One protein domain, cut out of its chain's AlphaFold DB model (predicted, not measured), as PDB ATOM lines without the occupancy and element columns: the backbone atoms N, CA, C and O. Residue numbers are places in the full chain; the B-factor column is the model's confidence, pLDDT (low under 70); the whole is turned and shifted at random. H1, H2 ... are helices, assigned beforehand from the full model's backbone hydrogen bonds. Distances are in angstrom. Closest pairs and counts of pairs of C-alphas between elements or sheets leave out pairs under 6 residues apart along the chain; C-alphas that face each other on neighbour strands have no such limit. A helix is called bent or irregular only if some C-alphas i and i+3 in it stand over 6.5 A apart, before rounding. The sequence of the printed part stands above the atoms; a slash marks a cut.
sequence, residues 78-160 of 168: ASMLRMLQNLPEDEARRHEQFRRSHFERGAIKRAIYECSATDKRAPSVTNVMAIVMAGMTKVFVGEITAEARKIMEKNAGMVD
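What this domain is: This is residues 78 to 160 of the 168 residues of the protein "Transcription initiation factor TFIID subunit 11" of Phytophthora palmivora var. palmivora (UniProt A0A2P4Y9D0). This is an open, two-armed model: the long helix H4 makes one arm, and H2, with the short helix H1 at its far end, makes the other, spreading away from H4 with no contact between them. The arms come together where H3 packs about perpendicular on residues 129 to 134 of H4, near its start, and the loop of residues 117 to 126 folds back from H3 to H4; at the other end of H4, residues 143 to 160 stick out free. The printed part has 83 residues with four named helices, in the order H1, H2, H3, H4, and no named strand; the class is all helix. The whole is extended, with a radius of gyration of the C-alphas of 18.4 A, and flat, spanning 55 by 39 by 18 A.

Where its parts are: Find C-alpha 78 at (-0.051, 31.841, 51.805); here H1 begins and runs through residues 78 to 85, 10.5 A from first to last C-alpha. Next look at residues 89 to 100, which are H2, 16.5 A long. H3 follows at residues 105 to 116 and is 16.4 A long. Then find C-alpha 127 at (-7.779, 40.796, 20.681); from there H4 runs through residues 127 to 159, 48.5 A, to C-alpha 159 at (20.339, 2.501, 30.675). No helix is bent.

How they stand to each other: Start at Leu 84 and Ala 92, whose C-alphas, 6.6 A apart, are the closest of H1 and H2. These two helices are close but not clearly touching, and they run opposite ways at a steep tilt of 59 degrees. Further along, H2 and H3 are apart. Look next at Lys 109 and Ala 130: their C-alphas, 5.6 A apart, are the closest of H3 and H4, which touch with 9 pairs of C-alphas within 8 A. H4 touches H3 with residues 129 to 134 alone, and their lines are about perpendicular, at 88 degrees. H1 is apart from H3 and from H4, and H2 is apart from H4. In the backbones of H1, H2 and H3 every O i to N i+4 pair is within hydrogen-bond range; in H4 27 of 29 are.

The domain as a whole: The two C-alphas farthest apart are those of Arg 121 and Asp 160, 56.7 A; from the first printed C-alpha to the last it is 41.0 A. Without residues 143 to 160, which stand free, the body spans 53 by 21 by 17 A. The printed part has no cut. The links from H1 to H2 and from H2 to H3 are tight, with 3 and 4 residues; the link from H3 to H4, with 10 residues, is short. Read the B-factor column for the model's confidence: the mean pLDDT of the printed part is 90.9, and residues 157 to 160 are under 70.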
ATOM      1  N   ALA A  78      -1.195  32.010  50.908       85.62
ATOM      2  CA  ALA A  78      -0.051  31.841  51.805       85.62
ATOM      3  C   ALA A  78       0.575  30.439  51.707       85.62
ATOM      4  O   ALA A  78       1.801  30.295  51.775       85.62
ATOM      5  N   SER A  79      -0.245  29.398  51.529       88.12
ATOM      6  CA  SER A  79       0.221  28.026  51.312       88.12
ATOM      7  C   SER A  79       1.040  27.912  50.025       88.12
ATOM      8  O   SER A  79       2.160  27.394  50.051       88.12
ATOM      9  N   MET A  80       0.543  28.475  48.920       85.94
ATOM     10  CA  MET A  80       1.250  28.500  47.640       85.94
ATOM     11  C   MET A  80       2.581  29.251  47.743       85.94
ATOM     12  O   MET A  80       3.619  28.720  47.347       85.94
ATOM     13  N   LEU A  81       2.585  30.447  48.338       86.81
ATOM     14  CA  LEU A  81       3.809  31.226  48.547       86.81
ATOM     15  C   LEU A  81       4.837  30.456  49.377       86.81
ATOM     16  O   LEU A  81       6.014  30.405  49.019       86.81
ATOM     17  N   ARG A  82       4.399  29.786  50.449       88.81
ATOM     18  CA  ARG A  82       5.276  28.939  51.262       88.81
ATOM     19  C   ARG A  82       5.857  27.781  50.452       88.81
ATOM     20  O   ARG A  82       7.021  27.439  50.647       88.81
ATOM     21  N   MET A  83       5.091  27.160  49.559       87.56
ATOM     22  CA  MET A  83       5.616  26.109  48.681       87.56
ATOM     23  C   MET A  83       6.688  26.657  47.737       87.56
ATOM     24  O   MET A  83       7.764  26.068  47.648       87.56
ATOM     25  N   LEU A  84       6.437  27.809  47.109       87.00
ATOM     26  CA  LEU A  84       7.389  28.451  46.197       87.00
ATOM     27  C   LEU A  84       8.696  28.853  46.894       87.00
ATOM     28  O   LEU A  84       9.768  28.690  46.319       87.00
ATOM     29  N   GLN A  85       8.627  29.310  48.148       88.44
ATOM     30  CA  GLN A  85       9.805  29.665  48.954       88.44
ATOM     31  C   GLN A  85      10.683  28.466  49.334       88.44
ATOM     32  O   GLN A  85      11.873  28.634  49.581       88.44
ATOM     33  N   ASN A  86      10.109  27.263  49.410       90.88
ATOM     34  CA  ASN A  86      10.837  26.047  49.784       90.88
ATOM     35  C   ASN A  86      11.385  25.277  48.571       90.88
ATOM     36  O   ASN A  86      11.935  24.185  48.738       90.88
ATOM     37  N   LEU A  87      11.239  25.814  47.356       86.81
ATOM     38  CA  LEU A  87      11.834  25.230  46.160       86.81
ATOM     39  C   LEU A  87      13.363  25.409  46.164       86.81
ATOM     40  O   LEU A  87      13.863  26.456  46.578       86.81
ATOM     41  N   PRO A  88      14.127  24.430  45.646       92.56
ATOM     42  CA  PRO A  88      15.530  24.638  45.308       92.56
ATOM     43  C   PRO A  88      15.688  25.818  44.340       92.56
ATOM     44  O   PRO A  88      14.837  26.021  43.475       92.56
ATOM     45  N   GLU A  89      16.798  26.550  44.430       89.56
ATOM     46  CA  GLU A  89      17.034  27.779  43.653       89.56
ATOM     47  C   GLU A  89      16.847  27.587  42.135       89.56
ATOM     48  O   GLU A  89      16.237  28.418  41.461       89.56
ATOM     49  N   ASP A  90      17.296  26.452  41.594       88.56
ATOM     50  CA  ASP A  90      17.135  26.128  40.176       88.56
ATOM     51  C   ASP A  90      15.674  25.880  39.765       88.56
ATOM     52  O   ASP A  90      15.277  26.247  38.654       88.56
ATOM     53  N   GLU A  91      14.867  25.286  40.647       89.75
ATOM     54  CA  GLU A  91      13.449  25.008  40.395       89.75
ATOM     55  C   GLU A  91      12.603  26.269  40.600       89.75
ATOM     56  O   GLU A  91      11.731  26.556  39.783       89.75
ATOM     57  N   ALA A  92      12.925  27.084  41.608       90.31
ATOM     58  CA  ALA A  92      12.314  28.394  41.817       90.31
ATOM     59  C   ALA A  92      12.553  29.320  40.611       90.31
ATOM     60  O   ALA A  92      11.615  29.923  40.086       90.31
ATOM     61  N   ARG A  93      13.793  29.374  40.102       92.69
ATOM     62  CA  ARG A  93      14.141  30.147  38.898       92.69
ATOM     63  C   ARG A  93      13.371  29.659  37.675       92.69
ATOM     64  O   ARG A  93      12.851  30.472  36.914       92.69
ATOM     65  N   ARG A  94      13.293  28.340  37.470       91.75
ATOM     66  CA  ARG A  94      12.551  27.750  36.347       91.75
ATOM     67  C   ARG A  94      11.052  28.033  36.453       91.75
ATOM     68  O   ARG A  94      10.441  28.395  35.449       91.75
ATOM     69  N   HIS A  95      10.475  27.892  37.645       92.56
ATOM     70  CA  HIS A  95       9.081  28.229  37.916       92.56
ATOM     71  C   HIS A  95       8.806  29.692  37.571       92.56
ATOM     72  O   HIS A  95       7.862  29.986  36.844       92.56
ATOM     73  N   GLU A  96       9.667  30.604  38.019       94.19
ATOM     74  CA  GLU A  96       9.480  32.030  37.792       94.19
ATOM     75  C   GLU A  96       9.580  32.410  36.310       94.19
ATOM     76  O   GLU A  96       8.745  33.153  35.791       94.19
ATOM     77  N   GLN A  97      10.536  31.819  35.591       93.75
ATOM     78  CA  GLN A  97      10.637  31.959  34.138       93.75
ATOM     79  C   GLN A  97       9.358  31.490  33.437       93.75
ATOM     80  O   GLN A  97       8.834  32.186  32.569       93.75
ATOM     81  N   PHE A  98       8.822  30.330  33.823       93.81
ATOM     82  CA  PHE A  98       7.580  29.825  33.243       93.81
ATOM     83  C   PHE A  98       6.378  30.710  33.598       93.81
ATOM     84  O   PHE A  98       5.563  31.023  32.722       93.81
ATOM     85  N   ARG A  99       6.282  31.165  34.850       93.81
ATOM     86  CA  ARG A  99       5.206  32.039  35.326       93.81
ATOM     87  C   ARG A  99       5.143  33.321  34.502       93.81
ATOM     88  O   ARG A  99       4.084  33.624  33.958       93.81
ATOM     89  N   ARG A 100       6.284  33.995  34.321       94.50
ATOM     90  CA  ARG A 100       6.395  35.242  33.546       94.50
ATOM     91  C   ARG A 100       6.380  35.051  32.028       94.50
ATOM     92  O   ARG A 100       6.139  36.013  31.303       94.50
ATOM     93  N   SER A 101       6.605  33.836  31.526       95.56
ATOM     94  CA  SER A 101       6.573  33.578  30.082       95.56
ATOM     95  C   SER A 101       5.198  33.865  29.472       95.56
ATOM     96  O   SER A 101       4.155  33.543  30.045       95.56
ATOM     97  N   HIS A 102       5.190  34.443  28.280       95.56
ATOM     98  CA  HIS A 102       3.984  34.740  27.517       95.56
ATOM     99  C   HIS A 102       4.315  34.748  26.023       95.56
ATOM    100  O   HIS A 102       5.479  34.848  25.632       95.56
ATOM    101  N   PHE A 103       3.290  34.619  25.183       96.62
ATOM    102  CA  PHE A 103       3.439  34.773  23.739       96.62
ATOM    103  C   PHE A 103       3.173  36.216  23.330       96.62
ATOM    104  O   PHE A 103       2.215  36.833  23.796       96.62
ATOM    105  N   GLU A 104       3.979  36.733  22.407       96.88
ATOM    106  CA  GLU A 104       3.755  38.057  21.839       96.88
ATOM    107  C   GLU A 104       2.420  38.096  21.079       96.88
ATOM    108  O   GLU A 104       2.162  37.303  20.164       96.88
ATOM    109  N   ARG A 105       1.559  39.053  21.433       93.62
ATOM    110  CA  ARG A 105       0.205  39.163  20.874       93.62
ATOM    111  C   ARG A 105       0.204  39.330  19.352       93.62
ATOM    112  O   ARG A 105      -0.664  38.774  18.679       93.62
ATOM    113  N   GLY A 106       1.168  40.079  18.811       96.12
ATOM    114  CA  GLY A 106       1.330  40.293  17.370       96.12
ATOM    115  C   GLY A 106       1.639  38.998  16.619       96.12
ATOM    116  O   GLY A 106       0.998  38.701  15.608       96.12
ATOM    117  N   ALA A 107       2.547  38.183  17.160       97.00
ATOM    118  CA  ALA A 107       2.899  36.883  16.599       97.00
ATOM    119  C   ALA A 107       1.703  35.917  16.597       97.00
ATOM    120  O   ALA A 107       1.411  35.303  15.571       97.00
ATOM    121  N   ILE A 108       0.953  35.848  17.704       97.62
ATOM    122  CA  ILE A 108      -0.245  35.000  17.798       97.62
ATOM    123  C   ILE A 108      -1.319  35.442  16.803       97.62
ATOM    124  O   ILE A 108      -1.859  34.611  16.076       97.62
ATOM    125  N   LYS A 109      -1.609  36.747  16.709       95.94
ATOM    126  CA  LYS A 109      -2.564  37.261  15.715       95.94
ATOM    127  C   LYS A 109      -2.150  36.895  14.296       95.94
ATOM    128  O   LYS A 109      -2.996  36.446  13.529       95.94
ATOM    129  N   ARG A 110      -0.868  37.066  13.951       95.62
ATOM    130  CA  ARG A 110      -0.338  36.712  12.627       95.62
ATOM    131  C   ARG A 110      -0.543  35.227  12.329       95.62
ATOM    132  O   ARG A 110      -1.050  34.915  11.259       95.62
ATOM    133  N   ALA A 111      -0.247  34.345  13.282       95.81
ATOM    134  CA  ALA A 111      -0.474  32.909  13.130       95.81
ATOM    135  C   ALA A 111      -1.965  32.567  12.943       95.81
ATOM    136  O   ALA A 111      -2.312  31.773  12.073       95.81
ATOM    137  N   ILE A 112      -2.870  33.198  13.704       95.19
ATOM    138  CA  ILE A 112      -4.322  32.997  13.535       95.19
ATOM    139  C   ILE A 112      -4.770  33.458  12.142       95.19
ATOM    140  O   ILE A 112      -5.532  32.746  11.481       95.19
ATOM    141  N   TYR A 113      -4.300  34.626  11.689       94.38
ATOM    142  CA  TYR A 113      -4.587  35.138  10.350       94.38
ATOM    143  C   TYR A 113      -4.079  34.185   9.274       94.38
ATOM    144  O   TYR A 113      -4.842  33.842   8.383       94.38
ATOM    145  N   GLU A 114      -2.834  33.725   9.367       94.19
ATOM    146  CA  GLU A 114      -2.234  32.800   8.404       94.19
ATOM    147  C   GLU A 114      -3.021  31.486   8.304       94.19
ATOM    148  O   GLU A 114      -3.354  31.052   7.203       94.19
ATOM    149  N   CYS A 115      -3.415  30.905   9.441       92.06
ATOM    150  CA  CYS A 115      -4.215  29.680   9.477       92.06
ATOM    151  C   CYS A 115      -5.646  29.872   8.948       92.06
ATOM    152  O   CYS A 115      -6.221  28.945   8.382       92.06
ATOM    153  N   SER A 116      -6.234  31.057   9.140       89.81
ATOM    154  CA  SER A 116      -7.635  31.332   8.787       89.81
ATOM    155  C   SER A 116      -7.802  32.020   7.429       89.81
ATOM    156  O   SER A 116      -8.913  32.067   6.908       89.81
ATOM    157  N   ALA A 117      -6.726  32.538   6.825       80.00
ATOM    158  CA  ALA A 117      -6.765  33.372   5.618       80.00
ATOM    159  C   ALA A 117      -7.399  32.680   4.401       80.00
ATOM    160  O   ALA A 117      -7.863  33.348   3.475       80.00
ATOM    161  N   THR A 118      -7.438  31.348   4.379       85.25
ATOM    162  CA  THR A 118      -8.079  30.583   3.302       85.25
ATOM    163  C   THR A 118      -9.603  30.514   3.424       85.25
ATOM    164  O   THR A 118     -10.275  30.203   2.438       85.25
ATOM    165  N   ASP A 119     -10.168  30.799   4.601       88.44
ATOM    166  CA  ASP A 119     -11.610  30.768   4.839       88.44
ATOM    167  C   ASP A 119     -12.229  32.163   4.677       88.44
ATOM    168  O   ASP A 119     -12.120  33.042   5.528       88.44
ATOM    169  N   LYS A 120     -12.952  32.353   3.569       78.88
ATOM    170  CA  LYS A 120     -13.625  33.617   3.228       78.88
ATOM    171  C   LYS A 120     -14.741  34.011   4.205       78.88
ATOM    172  O   LYS A 120     -15.262  35.117   4.090       78.88
ATOM    173  N   ARG A 121     -15.166  33.108   5.094       88.06
ATOM    174  CA  ARG A 121     -16.193  33.364   6.116       88.06
ATOM    175  C   ARG A 121     -15.608  33.528   7.517       88.06
ATOM    176  O   ARG A 121     -16.382  33.762   8.444       88.06
ATOM    177  N   ALA A 122     -14.290  33.405   7.679       85.50
ATOM    178  CA  ALA A 122     -13.666  33.566   8.980       85.50
ATOM    179  C   ALA A 122     -13.893  34.995   9.514       85.50
ATOM    180  O   ALA A 122     -13.741  35.965   8.762       85.50
ATOM    181  N   PRO A 123     -14.264  35.146  10.797       88.06
ATOM    182  CA  PRO A 123     -14.343  36.457  11.424       88.06
ATOM    183  C   PRO A 123     -12.954  37.106  11.486       88.06
ATOM    184  O   PRO A 123     -11.927  36.425  11.510       88.06
ATOM    185  N   SER A 124     -12.920  38.438  11.548       91.81
ATOM    186  CA  SER A 124     -11.682  39.185  11.789       91.81
ATOM    187  C   SER A 124     -11.036  38.745  13.102       91.81
ATOM    188  O   SER A 124     -11.730  38.585  14.107       91.81
ATOM    189  N   VAL A 125      -9.710  38.606  13.120       94.12
ATOM    190  CA  VAL A 125      -8.993  38.171  14.322       94.12
ATOM    191  C   VAL A 125      -9.060  39.260  15.383       94.12
ATOM    192  O   VAL A 125      -8.545  40.364  15.196       94.12
ATOM    193  N   THR A 126      -9.671  38.932  16.519       95.19
ATOM    194  CA  THR A 126      -9.834  39.862  17.634       95.19
ATOM    195  C   THR A 126      -8.719  39.734  18.665       95.19
ATOM    196  O   THR A 126      -7.961  38.762  18.737       95.19
ATOM    197  N   ASN A 127      -8.643  40.749  19.515       95.25
ATOM    198  CA  ASN A 127      -7.779  40.796  20.681       95.25
ATOM    199  C   ASN A 127      -8.019  39.625  21.647       95.25
ATOM    200  O   ASN A 127      -7.049  39.047  22.144       95.25
ATOM    201  N   VAL A 128      -9.282  39.261  21.873       96.38
ATOM    202  CA  VAL A 128      -9.683  38.145  22.740       96.38
ATOM    203  C   VAL A 128      -9.244  36.810  22.145       96.38
ATOM    204  O   VAL A 128      -8.681  35.986  22.859       96.38
ATOM    205  N   MET A 129      -9.395  36.621  20.827       95.94
ATOM    206  CA  MET A 129      -8.911  35.409  20.153       95.94
ATOM    207  C   MET A 129      -7.411  35.213  20.378       95.94
ATOM    208  O   MET A 129      -6.980  34.105  20.672       95.94
ATOM    209  N   ALA A 130      -6.618  36.283  20.306       96.69
ATOM    210  CA  ALA A 130      -5.184  36.191  20.561       96.69
ATOM    211  C   ALA A 130      -4.855  35.801  22.014       96.69
ATOM    212  O   ALA A 130      -3.960  34.987  22.218       96.69
ATOM    213  N   ILE A 131      -5.583  36.327  23.008       96.69
ATOM    214  CA  ILE A 131      -5.385  35.973  24.428       96.69
ATOM    215  C   ILE A 131      -5.717  34.497  24.658       96.69
ATOM    216  O   ILE A 131      -4.903  33.758  25.210       96.69
ATOM    217  N   VAL A 132      -6.885  34.055  24.184       97.81
ATOM    218  CA  VAL A 132      -7.332  32.664  24.331       97.81
ATOM    219  C   VAL A 132      -6.342  31.716  23.660       97.81
ATOM    220  O   VAL A 132      -5.892  30.752  24.276       97.81
ATOM    221  N   MET A 133      -5.932  32.020  22.428       97.62
ATOM    222  CA  MET A 133      -4.977  31.194  21.691       97.62
ATOM    223  C   MET A 133      -3.599  31.173  22.355       97.62
ATOM    224  O   MET A 133      -2.985  30.110  22.425       97.62
ATOM    225  N   ALA A 134      -3.118  32.301  22.887       97.62
ATOM    226  CA  ALA A 134      -1.870  32.344  23.645       97.62
ATOM    227  C   ALA A 134      -1.941  31.464  24.906       97.62
ATOM    228  O   ALA A 134      -1.027  30.677  25.154       97.62
ATOM    229  N   GLY A 135      -3.042  31.538  25.663       97.44
ATOM    230  CA  GLY A 135      -3.268  30.712  26.852       97.44
ATOM    231  C   GLY A 135      -3.321  29.218  26.527       97.44
ATOM    232  O   GLY A 135      -2.586  28.429  27.121       97.44
ATOM    233  N   MET A 136      -4.110  28.836  25.517       97.12
ATOM    234  CA  MET A 136      -4.186  27.450  25.037       97.12
ATOM    235  C   MET A 136      -2.821  26.931  24.578       97.12
ATOM    236  O   MET A 136      -2.428  25.820  24.926       97.12
ATOM    237  N   THR A 137      -2.065  27.750  23.844       97.81
ATOM    238  CA  THR A 137      -0.721  27.385  23.375       97.81
ATOM    239  C   THR A 137       0.248  27.206  24.548       97.81
ATOM    240  O   THR A 137       1.049  26.275  24.533       97.81
ATOM    241  N   LYS A 138       0.165  28.042  25.596       96.81
ATOM    242  CA  LYS A 138       1.032  27.935  26.786       96.81
ATOM    243  C   LYS A 138       0.806  26.618  27.521       96.81
ATOM    244  O   LYS A 138       1.776  25.942  27.859       96.81
ATOM    245  N   VAL A 139      -0.458  26.240  27.719       96.94
ATOM    246  CA  VAL A 139      -0.824  24.955  28.335       96.94
ATOM    247  C   VAL A 139      -0.314  23.797  27.483       96.94
ATOM    248  O   VAL A 139       0.401  22.937  27.989       96.94
ATOM    249  N   PHE A 140      -0.578  23.829  26.175       98.06
ATOM    250  CA  PHE A 140      -0.157  22.783  25.243       98.06
ATOM    251  C   PHE A 140       1.362  22.553  25.242       98.06
ATOM    252  O   PHE A 140       1.831  21.420  25.349       98.06
ATOM    253  N   VAL A 141       2.156  23.625  25.166       96.88
ATOM    254  CA  VAL A 141       3.624  23.529  25.209       96.88
ATOM    255  C   VAL A 141       4.107  23.019  26.571       96.88
ATOM    256  O   VAL A 141       5.051  22.224  26.627       96.88
ATOM    257  N   GLY A 142       3.460  23.439  27.662       94.88
ATOM    258  CA  GLY A 142       3.750  22.958  29.014       94.88
ATOM    259  C   GLY A 142       3.535  21.450  29.153       94.88
ATOM    260  O   GLY A 142       4.434  20.745  29.610       94.88
ATOM    261  N   GLU A 143       2.391  20.947  28.690       96.44
ATOM    262  CA  GLU A 143       2.054  19.520  28.714       96.44
ATOM    263  C   GLU A 143       3.034  18.683  27.886       96.44
ATOM    264  O   GLU A 143       3.557  17.679  28.375       96.44
ATOM    265  N   ILE A 144       3.352  19.120  26.661       97.88
ATOM    266  CA  ILE A 144       4.322  18.426  25.800       97.88
ATOM    267  C   ILE A 144       5.693  18.359  26.468       97.88
ATOM    268  O   ILE A 144       6.335  17.308  26.466       97.88
ATOM    269  N   THR A 145       6.153  19.469  27.046       95.62
ATOM    270  CA  THR A 145       7.471  19.530  27.690       95.62
ATOM    271  C   THR A 145       7.524  18.636  28.930       95.62
ATOM    272  O   THR A 145       8.531  17.960  29.161       95.62
ATOM    273  N   ALA A 146       6.442  18.591  29.712       92.69
ATOM    274  CA  ALA A 146       6.329  17.724  30.880       92.69
ATOM    275  C   ALA A 146       6.353  16.237  30.491       92.69
ATOM    276  O   ALA A 146       7.127  15.465  31.062       92.69
ATOM    277  N   GLU A 147       5.576  15.835  29.480       96.62
ATOM    278  CA  GLU A 147       5.559  14.442  29.023       96.62
ATOM    279  C   GLU A 147       6.902  14.044  28.390       96.62
ATOM    280  O   GLU A 147       7.409  12.952  28.647       96.62
ATOM    281  N   ALA A 148       7.549  14.950  27.646       96.69
ATOM    282  CA  ALA A 148       8.892  14.716  27.118       96.69
ATOM    283  C   ALA A 148       9.911  14.456  28.239       96.69
ATOM    284  O   ALA A 148      10.687  13.503  28.152       96.69
ATOM    285  N   ARG A 149       9.892  15.254  29.320       91.44
ATOM    286  CA  ARG A 149      10.773  15.043  30.483       91.44
ATOM    287  C   ARG A 149      10.520  13.694  31.148       91.44
ATOM    288  O   ARG A 149      11.468  12.955  31.394       91.44
ATOM    289  N   LYS A 150       9.258  13.344  31.361       93.25
ATOM    290  CA  LYS A 150       8.863  12.059  31.945       93.25
ATOM    291  C   LYS A 150       9.356  10.864  31.121       93.25
ATOM    292  O   LYS A 150       9.807   9.868  31.685       93.25
ATOM    293  N   ILE A 151       9.310  10.954  29.789       95.44
ATOM    294  CA  ILE A 151       9.870   9.922  28.900       95.44
ATOM    295  C   ILE A 151      11.398   9.862  29.027       95.44
ATOM    296  O   ILE A 151      11.954   8.767  29.098       95.44
ATOM    297  N   MET A 152      12.081  11.010  29.082       94.06
ATOM    298  CA  MET A 152      13.539  11.058  29.256       94.06
ATOM    299  C   MET A 152      13.983  10.419  30.576       94.06
ATOM    300  O   MET A 152      14.922   9.632  30.570       94.06
ATOM    301  N   GLU A 153      13.287  10.690  31.679       91.69
ATOM    302  CA  GLU A 153      13.572  10.088  32.989       91.69
ATOM    303  C   GLU A 153      13.360   8.570  32.975       91.69
ATOM    304  O   GLU A 153      14.213   7.815  33.445       91.69
ATOM    305  N   LYS A 154      12.261   8.103  32.366       89.94
ATOM    306  CA  LYS A 154      11.985   6.669  32.211       89.94
ATOM    307  C   LYS A 154      13.058   5.960  31.384       89.94
ATOM    308  O   LYS A 154      13.431   4.836  31.705       89.94
ATOM    309  N   ASN A 155      13.515   6.592  30.307       86.00
ATOM    310  CA  ASN A 155      14.497   5.994  29.411       86.00
ATOM    311  C   ASN A 155      15.909   6.043  30.005       86.00
ATOM    312  O   ASN A 155      16.635   5.069  29.861       86.00
ATOM    313  N   ALA A 156      16.281   7.123  30.698       75.00
ATOM    314  CA  ALA A 156      17.566   7.232  31.388       75.00
ATOM    315  C   ALA A 156      17.706   6.169  32.489       75.00
ATOM    316  O   ALA A 156      18.713   5.474  32.529       75.00
ATOM    317  N   GLY A 157      16.655   5.949  33.288       61.41
ATOM    318  CA  GLY A 157      16.641   4.893  34.307       61.41
ATOM    319  C   GLY A 157      16.650   3.458  33.762       61.41
ATOM    320  O   GLY A 157      16.762   2.524  34.550       61.41
ATOM    321  N   MET A 158      16.527   3.257  32.443       56.66
ATOM    322  CA  MET A 158      16.681   1.940  31.816       56.66
ATOM    323  C   MET A 158      18.136   1.652  31.411       56.66
ATOM    324  O   MET A 158      18.514   0.490  31.340       56.66
ATOM    325  N   VAL A 159      18.956   2.682  31.160       58.75
ATOM    326  CA  VAL A 159      20.339   2.501  30.675       58.75
ATOM    327  C   VAL A 159      21.281   2.048  31.795       58.75
ATOM    328  O   VAL A 159      22.217   1.302  31.536       58.75
ATOM    329  N   ASP A 160      20.995   2.404  33.050       57.31
ATOM    330  CA  ASP A 160      21.819   2.010  34.204       57.31
ATOM    331  C   ASP A 160      21.699   0.516  34.576       57.31
ATOM    332  O   ASP A 160      22.441   0.032  35.428       57.31
TER     333      ASP A 160